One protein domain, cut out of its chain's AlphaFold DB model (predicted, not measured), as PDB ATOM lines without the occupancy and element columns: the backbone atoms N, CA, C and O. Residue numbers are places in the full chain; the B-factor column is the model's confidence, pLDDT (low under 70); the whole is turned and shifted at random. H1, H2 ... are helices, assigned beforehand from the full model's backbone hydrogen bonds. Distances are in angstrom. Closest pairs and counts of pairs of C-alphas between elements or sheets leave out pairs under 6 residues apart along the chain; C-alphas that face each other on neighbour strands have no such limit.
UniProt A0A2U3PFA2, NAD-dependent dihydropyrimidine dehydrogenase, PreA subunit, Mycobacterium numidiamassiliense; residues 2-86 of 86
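This is residues 2 to 86 of the 86 residues of the protein "NAD-dependent dihydropyrimidine dehydrogenase, PreA subunit" of Mycobacterium numidiamassiliense (UniProt A0A2U3PFA2). What shape is this? With little regular structure, it is mostly loops wound about a middle where Tyr 2 lies, with one longer helix, H2, on one side, three short helices spread round it, and residues 75 to 86 sticking out as a tail. What is it made of? The printed part has 85 residues, 25 of them in H1, H2, H3 and H4, in that order, with no named strand: all helix. How compact is it? It is only just compact, close to loose, with a radius of gyration of the C-alphas of 13.8 A and spans of 34 by 32 by 29 A.

Which helices meet? H1, residues 13 to 17, is apart from H2, residues 35 to 45, as is H3, residues 61 to 64. H2 and H4, residues 72 to 76, are close but not clearly touching; their closest C-alphas, of Asp 39 and Phe 73, are 7.1 A apart. What of the backbones? Every O i to N i+4 pair is within hydrogen-bond range in H1 and H4, and 6 of 7 in H2; H3 is too short for one.

Where does H1 begin? C-alpha 13 is at (-8.811, 29.768, 3.418). How long is H2? It measures 15.6 A.

Which links are long? H1 to H2 and H2 to H3. Where is confidence low? Residues 82 to 86 are under 70.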
ATOM      1  N   TYR A   2     -15.437  23.022  -7.948       97.94
ATOM      2  CA  TYR A   2     -14.666  21.807  -7.692       97.94
ATOM      3  C   TYR A   2     -13.290  22.208  -7.155       97.94
ATOM      4  O   TYR A   2     -12.725  23.203  -7.618       97.94
ATOM      5  N   ILE A   3     -12.774  21.469  -6.179       97.94
ATOM      6  CA  ILE A   3     -11.438  21.622  -5.603       97.94
ATOM      7  C   ILE A   3     -10.565  20.511  -6.180       97.94
ATOM      8  O   ILE A   3     -10.926  19.341  -6.105       97.94
ATOM      9  N   ASN A   4      -9.430  20.876  -6.777       98.06
ATOM     10  CA  ASN A   4      -8.500  19.896  -7.326       98.06
ATOM     11  C   ASN A   4      -7.675  19.275  -6.188       98.06
ATOM     12  O   ASN A   4      -6.899  20.012  -5.572       98.06
ATOM     13  N   PRO A   5      -7.803  17.967  -5.901       97.75
ATOM     14  CA  PRO A   5      -7.065  17.342  -4.803       97.75
ATOM     15  C   PRO A   5      -5.549  17.341  -5.038       97.75
ATOM     16  O   PRO A   5      -4.795  17.425  -4.077       97.75
ATOM     17  N   ASP A   6      -5.095  17.338  -6.295       97.94
ATOM     18  CA  ASP A   6      -3.662  17.334  -6.623       97.94
ATOM     19  C   ASP A   6      -3.008  18.721  -6.461       97.94
ATOM     20  O   ASP A   6      -1.783  18.837  -6.433       97.94
ATOM     21  N   GLU A   7      -3.812  19.786  -6.378       97.62
ATOM     22  CA  GLU A   7      -3.334  21.169  -6.207       97.62
ATOM     23  C   GLU A   7      -3.709  21.779  -4.851       97.62
ATOM     24  O   GLU A   7      -3.162  22.817  -4.472       97.62
ATOM     25  N   CYS A   8      -4.645  21.172  -4.118       97.50
ATOM     26  CA  CYS A   8      -4.986  21.601  -2.770       97.50
ATOM     27  C   CYS A   8      -3.782  21.402  -1.841       97.50
ATOM     28  O   CYS A   8      -3.152  20.351  -1.824       97.50
ATOM     29  N   VAL A   9      -3.462  22.433  -1.058       96.94
ATOM     30  CA  VAL A   9      -2.347  22.428  -0.090       96.94
ATOM     31  C   VAL A   9      -2.832  22.594   1.346       96.94
ATOM     32  O   VAL A   9      -2.095  23.073   2.204       96.94
ATOM     33  N   ASP A  10      -4.106  22.300   1.583       96.44
ATOM     34  CA  ASP A  10      -4.724  22.335   2.905       96.44
ATOM     35  C   ASP A  10      -4.558  23.675   3.640       96.44
ATOM     36  O   ASP A  10      -4.338  23.745   4.848       96.44
ATOM     37  N   CYS A  11      -4.701  24.791   2.917       96.88
ATOM     38  CA  CYS A  11      -4.566  26.119   3.520       96.88
ATOM     39  C   CYS A  11      -5.799  26.563   4.330       96.88
ATOM     40  O   CYS A  11      -5.708  27.511   5.109       96.88
ATOM     41  N   GLY A  12      -6.965  25.941   4.114       94.88
ATOM     42  CA  GLY A  12      -8.217  26.224   4.834       94.88
ATOM     43  C   GLY A  12      -8.886  27.577   4.534       94.88
ATOM     44  O   GLY A  12      -9.975  27.855   5.039       94.88
ATOM     45  N   ALA A  13      -8.289  28.427   3.693       96.12
ATOM     46  CA  ALA A  13      -8.811  29.768   3.418       96.12
ATOM     47  C   ALA A  13     -10.218  29.738   2.794       96.12
ATOM     48  O   ALA A  13     -11.095  30.503   3.200       96.12
ATOM     49  N   CYS A  14     -10.446  28.828   1.841       96.06
ATOM     50  CA  CYS A  14     -11.729  28.669   1.155       96.06
ATOM     51  C   CYS A  14     -12.860  28.258   2.112       96.06
ATOM     52  O   CYS A  14     -13.959  28.804   2.017       96.06
ATOM     53  N   MET A  15     -12.580  27.374   3.072       95.62
ATOM     54  CA  MET A  15     -13.545  26.936   4.081       95.62
ATOM     55  C   MET A  15     -14.026  28.120   4.926       95.62
ATOM     56  O   MET A  15     -15.224  28.359   5.030       95.62
ATOM     57  N   SER A  16     -13.096  28.929   5.444       93.81
ATOM     58  CA  SER A  16     -13.417  30.047   6.348       93.81
ATOM     59  C   SER A  16     -14.262  31.171   5.729       93.81
ATOM     60  O   SER A  16     -14.924  31.912   6.456       93.81
ATOM     61  N   ILE A  17     -14.223  31.334   4.402       96.00
ATOM     62  CA  ILE A  17     -14.919  32.425   3.702       96.00
ATOM     63  C   ILE A  17     -16.263  31.985   3.110       96.00
ATOM     64  O   ILE A  17     -17.082  32.830   2.729       96.00
ATOM     65  N   CYS A  18     -16.502  30.676   3.013       95.50
ATOM     66  CA  CYS A  18     -17.734  30.136   2.463       95.50
ATOM     67  C   CYS A  18     -18.906  30.449   3.398       95.50
ATOM     68  O   CYS A  18     -18.960  29.985   4.526       95.50
ATOM     69  N   ARG A  19     -19.882  31.228   2.921       94.62
ATOM     70  CA  ARG A  19     -21.077  31.593   3.708       94.62
ATOM     71  C   ARG A  19     -22.207  30.565   3.644       94.62
ATOM     72  O   ARG A  19     -23.273  30.805   4.199       94.62
ATOM     73  N   LEU A  20     -22.011  29.506   2.865       93.19
ATOM     74  CA  LEU A  20     -22.991  28.443   2.647       93.19
ATOM     75  C   LEU A  20     -22.552  27.130   3.297       93.19
ATOM     76  O   LEU A  20     -23.221  26.128   3.086       93.19
ATOM     77  N   ASP A  21     -21.413  27.135   3.997       93.00
ATOM     78  CA  ASP A  21     -20.827  25.955   4.636       93.00
ATOM     79  C   ASP A  21     -20.665  24.758   3.679       93.00
ATOM     80  O   ASP A  21     -20.749  23.609   4.073       93.00
ATOM     81  N   ALA A  22     -20.408  25.027   2.394       95.25
ATOM     82  CA  ALA A  22     -20.308  24.010   1.341       95.25
ATOM     83  C   ALA A  22     -18.890  23.428   1.148       95.25
ATOM     84  O   ALA A  22     -18.615  22.804   0.126       95.25
ATOM     85  N   ILE A  23     -17.952  23.721   2.052       97.25
ATOM     86  CA  ILE A  23     -16.545  23.313   1.943       97.25
ATOM     87  C   ILE A  23     -16.141  22.659   3.258       97.25
ATOM     88  O   ILE A  23     -16.253  23.283   4.312       97.25
ATOM     89  N   TYR A  24     -15.632  21.436   3.167       97.00
ATOM     90  CA  TYR A  24     -15.212  20.605   4.290       97.00
ATOM     91  C   TYR A  24     -13.804  20.068   4.036       97.00
ATOM     92  O   TYR A  24     -13.370  19.973   2.885       97.00
ATOM     93  N   TRP A  25     -13.111  19.684   5.105       96.38
ATOM     94  CA  TRP A  25     -11.991  18.756   4.986       96.38
ATOM     95  C   TRP A  25     -12.510  17.384   4.559       96.38
ATOM     96  O   TRP A  25     -13.612  16.997   4.940       96.38
ATOM     97  N   GLU A  26     -11.712  16.631   3.804       94.56
ATOM     98  CA  GLU A  26     -12.107  15.307   3.300       94.56
ATOM     99  C   GLU A  26     -12.537  14.335   4.412       94.56
ATOM    100  O   GLU A  26     -13.467  13.557   4.221       94.56
ATOM    101  N   GLY A  27     -11.911  14.425   5.592       95.19
ATOM    102  CA  GLY A  27     -12.246  13.611   6.766       95.19
ATOM    103  C   GLY A  27     -13.451  14.104   7.573       95.19
ATOM    104  O   GLY A  27     -13.910  13.382   8.454       95.19
ATOM    105  N   ASP A  28     -13.961  15.299   7.268       96.50
ATOM    106  CA  ASP A  28     -15.056  15.957   7.991       96.50
ATOM    107  C   ASP A  28     -16.346  16.035   7.153       96.50
ATOM    108  O   ASP A  28     -17.310  16.696   7.552       96.50
ATOM    109  N   LEU A  29     -16.371  15.401   5.977       96.94
ATOM    110  CA  LEU A  29     -17.547  15.379   5.112       96.94
ATOM    111  C   LEU A  29     -18.722  14.657   5.797       96.94
ATOM    112  O   LEU A  29     -18.545  13.544   6.300       96.94
ATOM    113  N   PRO A  30     -19.931  15.248   5.779       96.94
ATOM    114  CA  PRO A  30     -21.156  14.538   6.124       96.94
ATOM    115  C   PRO A  30     -21.359  13.291   5.254       96.94
ATOM    116  O   PRO A  30     -20.998  13.286   4.077       96.94
ATOM    117  N   ASP A  31     -21.983  12.250   5.813       97.50
ATOM    118  CA  ASP A  31     -22.193  10.968   5.122       97.50
ATOM    119  C   ASP A  31     -22.932  11.118   3.780       97.50
ATOM    120  O   ASP A  31     -22.634  10.413   2.816       97.50
ATOM    121  N   ASP A  32     -23.892  12.043   3.703       95.62
ATOM    122  CA  ASP A  32     -24.672  12.342   2.498       95.62
ATOM    123  C   ASP A  32     -23.904  13.163   1.450       95.62
ATOM    124  O   ASP A  32     -24.304  13.206   0.285       95.62
ATOM    125  N   GLU A  33     -22.765  13.735   1.833       96.75
ATOM    126  CA  GLU A  33     -21.898  14.537   0.973       96.75
ATOM    127  C   GLU A  33     -20.637  13.773   0.521       96.75
ATOM    128  O   GLU A  33     -19.927  14.235  -0.372       96.75
ATOM    129  N   LEU A  34     -20.363  12.574   1.058       97.50
ATOM    130  CA  LEU A  34     -19.155  11.781   0.753       97.50
ATOM    131  C   LEU A  34     -18.935  11.524  -0.746       97.50
ATOM    132  O   LEU A  34     -17.800  11.510  -1.220       97.50
ATOM    133  N   GLN A  35     -20.014  11.368  -1.513       97.25
ATOM    134  CA  GLN A  35     -19.970  11.198  -2.971       97.25
ATOM    135  C   GLN A  35     -19.275  12.361  -3.700       97.25
ATOM    136  O   GLN A  35     -18.681  12.164  -4.760       97.25
ATOM    137  N   HIS A  36     -19.291  13.567  -3.124       97.94
ATOM    138  CA  HIS A  36     -18.616  14.721  -3.703       97.94
ATOM    139  C   HIS A  36     -17.089  14.628  -3.613       97.94
ATOM    140  O   HIS A  36     -16.418  15.293  -4.399       97.94
ATOM    141  N   LEU A  37     -16.518  13.814  -2.717       97.88
ATOM    142  CA  LEU A  37     -15.064  13.645  -2.626       97.88
ATOM    143  C   LEU A  37     -14.490  13.068  -3.928       97.88
ATOM    144  O   LEU A  37     -13.603  13.661  -4.543       97.88
ATOM    145  N   GLU A  38     -15.052  11.948  -4.389       98.00
ATOM    146  CA  GLU A  38     -14.660  11.320  -5.655       98.00
ATOM    147  C   GLU A  38     -15.003  12.209  -6.852       98.00
ATOM    148  O   GLU A  38     -14.231  12.301  -7.807       98.00
ATOM    149  N   ASP A  39     -16.139  12.903  -6.795       98.56
ATOM    150  CA  ASP A  39     -16.592  13.761  -7.883       98.56
ATOM    151  C   ASP A  39     -15.697  14.994  -8.091       98.56
ATOM    152  O   ASP A  39     -15.381  15.357  -9.228       98.56
ATOM    153  N   ASN A  40     -15.199  15.594  -7.004       98.56
ATOM    154  CA  ASN A  40     -14.198  16.659  -7.075       98.56
ATOM    155  C   ASN A  40     -12.943  16.187  -7.822       98.56
ATOM    156  O   ASN A  40     -12.478  16.880  -8.725       98.56
ATOM    157  N   ALA A  41     -12.438  14.988  -7.518       98.50
ATOM    158  CA  ALA A  41     -11.299  14.407  -8.227       98.50
ATOM    159  C   ALA A  41     -11.630  14.059  -9.690       98.50
ATOM    160  O   ALA A  41     -10.814  14.273 -10.595       98.50
ATOM    161  N   ALA A  42     -12.831  13.533  -9.951       98.56
ATOM    162  CA  ALA A  42     -13.283  13.146 -11.283       98.56
ATOM    163  C   ALA A  42     -13.331  14.336 -12.248       98.56
ATOM    164  O   ALA A  42     -12.950  14.186 -13.410       98.56
ATOM    165  N   PHE A  43     -13.716  15.525 -11.767       98.62
ATOM    166  CA  PHE A  43     -13.737  16.748 -12.573       98.62
ATOM    167  C   PHE A  43     -12.382  17.042 -13.238       98.62
ATOM    168  O   PHE A  43     -12.336  17.480 -14.389       98.62
ATOM    169  N   PHE A  44     -11.274  16.766 -12.543       98.44
ATOM    170  CA  PHE A  44      -9.924  17.036 -13.048       98.44
ATOM    171  C   PHE A  44      -9.282  15.833 -13.740       98.44
ATOM    172  O   PHE A  44      -8.561  16.011 -14.723       98.44
ATOM    173  N   SER A  45      -9.550  14.618 -13.262       98.38
ATOM    174  CA  SER A  45      -8.888  13.391 -13.730       98.38
ATOM    175  C   SER A  45      -9.578  12.713 -14.918       98.38
ATOM    176  O   SER A  45      -8.929  11.969 -15.656       98.38
ATOM    177  N   GLN A  46     -10.868  12.975 -15.151       98.12
ATOM    178  CA  GLN A  46     -11.619  12.384 -16.260       98.12
ATOM    179  C   GLN A  46     -11.740  13.335 -17.457       98.12
ATOM    180  O   GLN A  46     -11.657  14.558 -17.348       98.12
ATOM    181  N   VAL A  47     -11.952  12.756 -18.641       98.06
ATOM    182  CA  VAL A  47     -12.254  13.531 -19.850       98.06
ATOM    183  C   VAL A  47     -13.718  13.967 -19.798       98.06
ATOM    184  O   VAL A  47     -14.620  13.155 -19.994       98.06
ATOM    185  N   LEU A  48     -13.950  15.253 -19.538       97.19
ATOM    186  CA  LEU A  48     -15.296  15.825 -19.504       97.19
ATOM    187  C   LEU A  48     -15.910  15.943 -20.915       97.19
ATOM    188  O   LEU A  48     -15.172  16.054 -21.904       97.19
ATOM    189  N   PRO A  49     -17.254  15.967 -21.037       95.94
ATOM    190  CA  PRO A  49     -17.933  16.129 -22.319       95.94
ATOM    191  C   PRO A  49     -17.411  17.329 -23.121       95.94
ATOM    192  O   PRO A  49     -17.249  18.429 -22.598       95.94
ATOM    193  N   GLY A  50     -17.148  17.115 -24.411       94.81
ATOM    194  CA  GLY A  50     -16.621  18.154 -25.303       94.81
ATOM    195  C   GLY A  50     -15.110  18.390 -25.205       94.81
ATOM    196  O   GLY A  50     -14.596  19.262 -25.904       94.81
ATOM    197  N   ARG A  51     -14.380  17.613 -24.394       94.56
ATOM    198  CA  ARG A  51     -12.914  17.661 -24.304       94.56
ATOM    199  C   ARG A  51     -12.271  16.403 -24.887       94.56
ATOM    200  O   ARG A  51     -12.880  15.343 -24.959       94.56
ATOM    201  N   ASN A  52     -11.018  16.534 -25.310       96.44
ATOM    202  CA  ASN A  52     -10.188  15.441 -25.830       96.44
ATOM    203  C   ASN A  52      -9.241  14.847 -24.773       96.44
ATOM    204  O   ASN A  52      -8.714  13.755 -24.968       96.44
ATOM    205  N   CYS A  53      -9.012  15.562 -23.674       96.25
ATOM    206  CA  CYS A  53      -8.204  15.129 -22.543       96.25
ATOM    207  C   CYS A  53      -8.781  15.659 -21.220       96.25
ATOM    208  O   CYS A  53      -9.581  16.604 -21.202       96.25
ATOM    209  N   ALA A  54      -8.367  15.023 -20.122       97.56
ATOM    210  CA  ALA A  54      -8.660  15.462 -18.764       97.56
ATOM    211  C   ALA A  54      -8.015  16.830 -18.480       97.56
ATOM    212  O   ALA A  54      -7.076  17.234 -19.171       97.56
ATOM    213  N   LEU A  55      -8.526  17.553 -17.483       96.88
ATOM    214  CA  LEU A  55      -7.970  18.857 -17.101       96.88
ATOM    215  C   LEU A  55      -6.610  18.716 -16.406       96.88
ATOM    216  O   LEU A  55      -5.723  19.533 -16.647       96.88
ATOM    217  N   GLY A  56      -6.448  17.680 -15.582       97.50
ATOM    218  CA  GLY A  56      -5.272  17.473 -14.745       97.50
ATOM    219  C   GLY A  56      -5.080  18.613 -13.746       97.50
ATOM    220  O   GLY A  56      -6.036  19.074 -13.125       97.50
ATOM    221  N   SER A  57      -3.841  19.083 -13.629       97.06
ATOM    222  CA  SER A  57      -3.421  20.158 -12.724       97.06
ATOM    223  C   SER A  57      -3.049  21.409 -13.540       97.06
ATOM    224  O   SER A  57      -1.899  21.540 -13.975       97.06
ATOM    225  N   PRO A  58      -4.011  22.302 -13.847       95.44
ATOM    226  CA  PRO A  58      -3.787  23.465 -14.709       95.44
ATOM    227  C   PRO A  58      -2.923  24.572 -14.077       95.44
ATOM    228  O   PRO A  58      -2.595  25.544 -14.759       95.44
ATOM    229  N   GLY A  59      -2.555  24.461 -12.799       95.62
ATOM    230  CA  GLY A  59      -1.810  25.478 -12.063       95.62
ATOM    231  C   GLY A  59      -2.682  26.669 -11.669       95.62
ATOM    232  O   GLY A  59      -2.241  27.815 -11.777       95.62
ATOM    233  N   GLY A  60      -3.921  26.407 -11.240       94.19
ATOM    234  CA  GLY A  60      -4.877  27.425 -10.801       94.19
ATOM    235  C   GLY A  60      -6.007  27.736 -11.792       94.19
ATOM    236  O   GLY A  60      -5.857  27.682 -13.015       94.19
ATOM    237  N   ALA A  61      -7.168  28.093 -11.238       95.19
ATOM    238  CA  ALA A  61      -8.412  28.254 -11.992       95.19
ATOM    239  C   ALA A  61      -8.447  29.491 -12.910       95.19
ATOM    240  O   ALA A  61      -9.124  29.449 -13.936       95.19
ATOM    241  N   ASP A  62      -7.716  30.565 -12.592       95.25
ATOM    242  CA  ASP A  62      -7.754  31.824 -13.360       95.25
ATOM    243  C   ASP A  62      -7.297  31.647 -14.815       95.25
ATOM    244  O   ASP A  62      -7.871  32.242 -15.726       95.25
ATOM    245  N   ASN A  63      -6.303  30.784 -15.047       89.62
ATOM    246  CA  ASN A  63      -5.796  30.491 -16.389       89.62
ATOM    247  C   ASN A  63      -6.748  29.595 -17.196       89.62
ATOM    248  O   ASN A  63      -6.729  29.627 -18.426       89.62
ATOM    249  N   LEU A  64      -7.556  28.780 -16.512       91.56
ATOM    250  CA  LEU A  64      -8.495  27.850 -17.136       91.56
ATOM    251  C   LEU A  64      -9.846  28.515 -17.434       91.56
ATOM    252  O   LEU A  64     -10.461  28.234 -18.463       91.56
ATOM    253  N   GLY A  65     -10.302  29.396 -16.542       93.81
ATOM    254  CA  GLY A  65     -11.636  29.980 -16.581       93.81
ATOM    255  C   GLY A  65     -12.758  28.943 -16.398       93.81
ATOM    256  O   GLY A  65     -12.515  27.785 -16.047       93.81
ATOM    257  N   PRO A  66     -14.026  29.344 -16.608       95.50
ATOM    258  CA  PRO A  66     -15.156  28.423 -16.547       95.50
ATOM    259  C   PRO A  66     -15.066  27.345 -17.634       95.50
ATOM    260  O   PRO A  66     -15.061  27.654 -18.824       95.50
ATOM    261  N   VAL A  67     -15.069  26.073 -17.227       95.06
ATOM    262  CA  VAL A  67     -15.000  24.922 -18.148       95.06
ATOM    263  C   VAL A  67     -16.307  24.731 -18.933       95.06
ATOM    264  O   VAL A  67     -16.294  24.211 -20.045       95.06
ATOM    265  N   GLY A  68     -17.436  25.188 -18.380       95.50
ATOM    266  CA  GLY A  68     -18.745  25.186 -19.048       95.50
ATOM    267  C   GLY A  68     -19.486  23.846 -19.034       95.50
ATOM    268  O   GLY A  68     -20.595  23.771 -19.558       95.50
ATOM    269  N   VAL A  69     -18.903  22.814 -18.425       96.31
ATOM    270  CA  VAL A  69     -19.523  21.508 -18.188       96.31
ATOM    271  C   VAL A  69     -19.186  21.033 -16.778       96.31
ATOM    272  O   VAL A  69     -18.127  21.369 -16.248       96.31
ATOM    273  N   ASP A  70     -20.092  20.254 -16.200       97.62
ATOM    274  CA  ASP A  70     -19.944  19.587 -14.908       97.62
ATOM    275  C   ASP A  70     -19.605  18.098 -15.100       97.62
ATOM    276  O   ASP A  70     -19.676  17.563 -16.214       97.62
ATOM    277  N   THR A  71     -19.247  17.414 -14.012       97.81
ATOM    278  CA  THR A  71     -19.203  15.945 -13.988       97.81
ATOM    279  C   THR A  71     -20.604  15.364 -14.220       97.81
ATOM    280  O   THR A  71     -21.610  16.037 -13.964       97.81
ATOM    281  N   PRO A  72     -20.728  14.097 -14.666       96.50
ATOM    282  CA  PRO A  72     -22.033  13.457 -14.827       96.50
ATOM    283  C   PRO A  72     -22.885  13.450 -13.552       96.50
ATOM    284  O   PRO A  72     -24.106  13.542 -13.641       96.50
ATOM    285  N   PHE A  73     -22.248  13.348 -12.382       96.88
ATOM    286  CA  PHE A  73     -22.937  13.336 -11.097       96.88
ATOM    287  C   PHE A  73     -23.601  14.687 -10.804       96.88
ATOM    288  O   PHE A  73     -24.823  14.738 -10.672       96.88
ATOM    289  N   VAL A  74     -22.845  15.791 -10.803       96.88
ATOM    290  CA  VAL A  74     -23.412  17.130 -10.558       96.88
ATOM    291  C   VAL A  74     -24.381  17.545 -11.664       96.88
ATOM    292  O   VAL A  74     -25.428  18.116 -11.366       96.88
ATOM    293  N   ALA A  75     -24.097  17.205 -12.925       96.31
ATOM    294  CA  ALA A  75     -24.991  17.497 -14.047       96.31
ATOM    295  C   ALA A  75     -26.365  16.806 -13.933       96.31
ATOM    296  O   ALA A  75     -27.329  17.256 -14.553       96.31
ATOM    297  N   ALA A  76     -26.466  15.713 -13.169       96.00
ATOM    298  CA  ALA A  76     -27.717  14.998 -12.934       96.00
ATOM    299  C   ALA A  76     -28.518  15.538 -11.733       96.00
ATOM    300  O   ALA A  76     -29.688  15.174 -11.575       96.00
ATOM    301  N   LEU A  77     -27.923  16.385 -10.886       94.00
ATOM    302  CA  LEU A  77     -28.599  16.921  -9.707       94.00
ATOM    303  C   LEU A  77     -29.679  17.949 -10.090       94.00
ATOM    304  O   LEU A  77     -29.528  18.703 -11.055       94.00
ATOM    305  N   PRO A  78     -30.778  18.043  -9.316       93.38
ATOM    306  CA  PRO A  78     -31.761  19.099  -9.503       93.38
ATOM    307  C   PRO A  78     -31.118  20.483  -9.370       93.38
ATOM    308  O   PRO A  78     -30.438  20.787  -8.391       93.38
ATOM    309  N   HIS A  79     -31.381  21.359 -10.337       86.44
ATOM    310  CA  HIS A  79     -30.879  22.725 -10.284       86.44
ATOM    311  C   HIS A  79     -31.590  23.490  -9.163       86.44
ATOM    312  O   HIS A  79     -32.822  23.548  -9.122       86.44
ATOM    313  N   SER A  80     -30.818  24.126  -8.280       79.31
ATOM    314  CA  SER A  80     -31.393  24.980  -7.241       79.31
ATOM    315  C   SER A  80     -32.153  26.148  -7.874       79.31
ATOM    316  O   SER A  80     -31.594  26.951  -8.622       79.31
ATOM    317  N   THR A  81     -33.444  26.255  -7.558       71.00
ATOM    318  CA  THR A  81     -34.316  27.356  -7.995       71.00
ATOM    319  C   THR A  81     -34.252  28.561  -7.056       71.00
ATOM    320  O   THR A  81     -34.956  29.553  -7.264       71.00
ATOM    321  N   VAL A  82     -33.447  28.486  -5.991       65.75
ATOM    322  CA  VAL A  82     -33.265  29.588  -5.047       65.75
ATOM    323  C   VAL A  82     -32.480  30.691  -5.754       65.75
ATOM    324  O   VAL A  82     -31.345  30.490  -6.182       65.75
ATOM    325  N   ARG A  83     -33.100  31.871  -5.904       56.28
ATOM    326  CA  ARG A  83     -32.424  33.059  -6.442       56.28
ATOM    327  C   ARG A  83     -31.159  33.318  -5.625       56.28
ATOM    328  O   ARG A  83     -31.242  33.500  -4.411       56.28
ATOM    329  N   LYS A  84     -30.009  33.345  -6.303       57.94
ATOM    330  CA  LYS A  84     -28.742  33.791  -5.717       57.94
ATOM    331  C   LYS A  84     -28.941  35.189  -5.116       57.94
ATOM    332  O   LYS A  84     -29.708  35.987  -5.656       57.94
ATOM    333  N   HIS A  85     -28.302  35.418  -3.970       48.81
ATOM    334  CA  HIS A  85     -28.269  36.701  -3.262       48.81
ATOM    335  C   HIS A  85     -27.967  37.850  -4.255       48.81
ATOM    336  O   HIS A  85     -27.210  37.596  -5.196       48.81
ATOM    337  N   PRO A  86     -28.580  39.042  -4.096       49.09
ATOM    338  CA  PRO A  86     -28.385  40.173  -5.009       49.09
ATOM    339  C   PRO A  86     -26.915  40.573  -5.170       49.09
ATOM    340  O   PRO A  86     -26.138  40.388  -4.204       49.09
TER     341      PRO A  86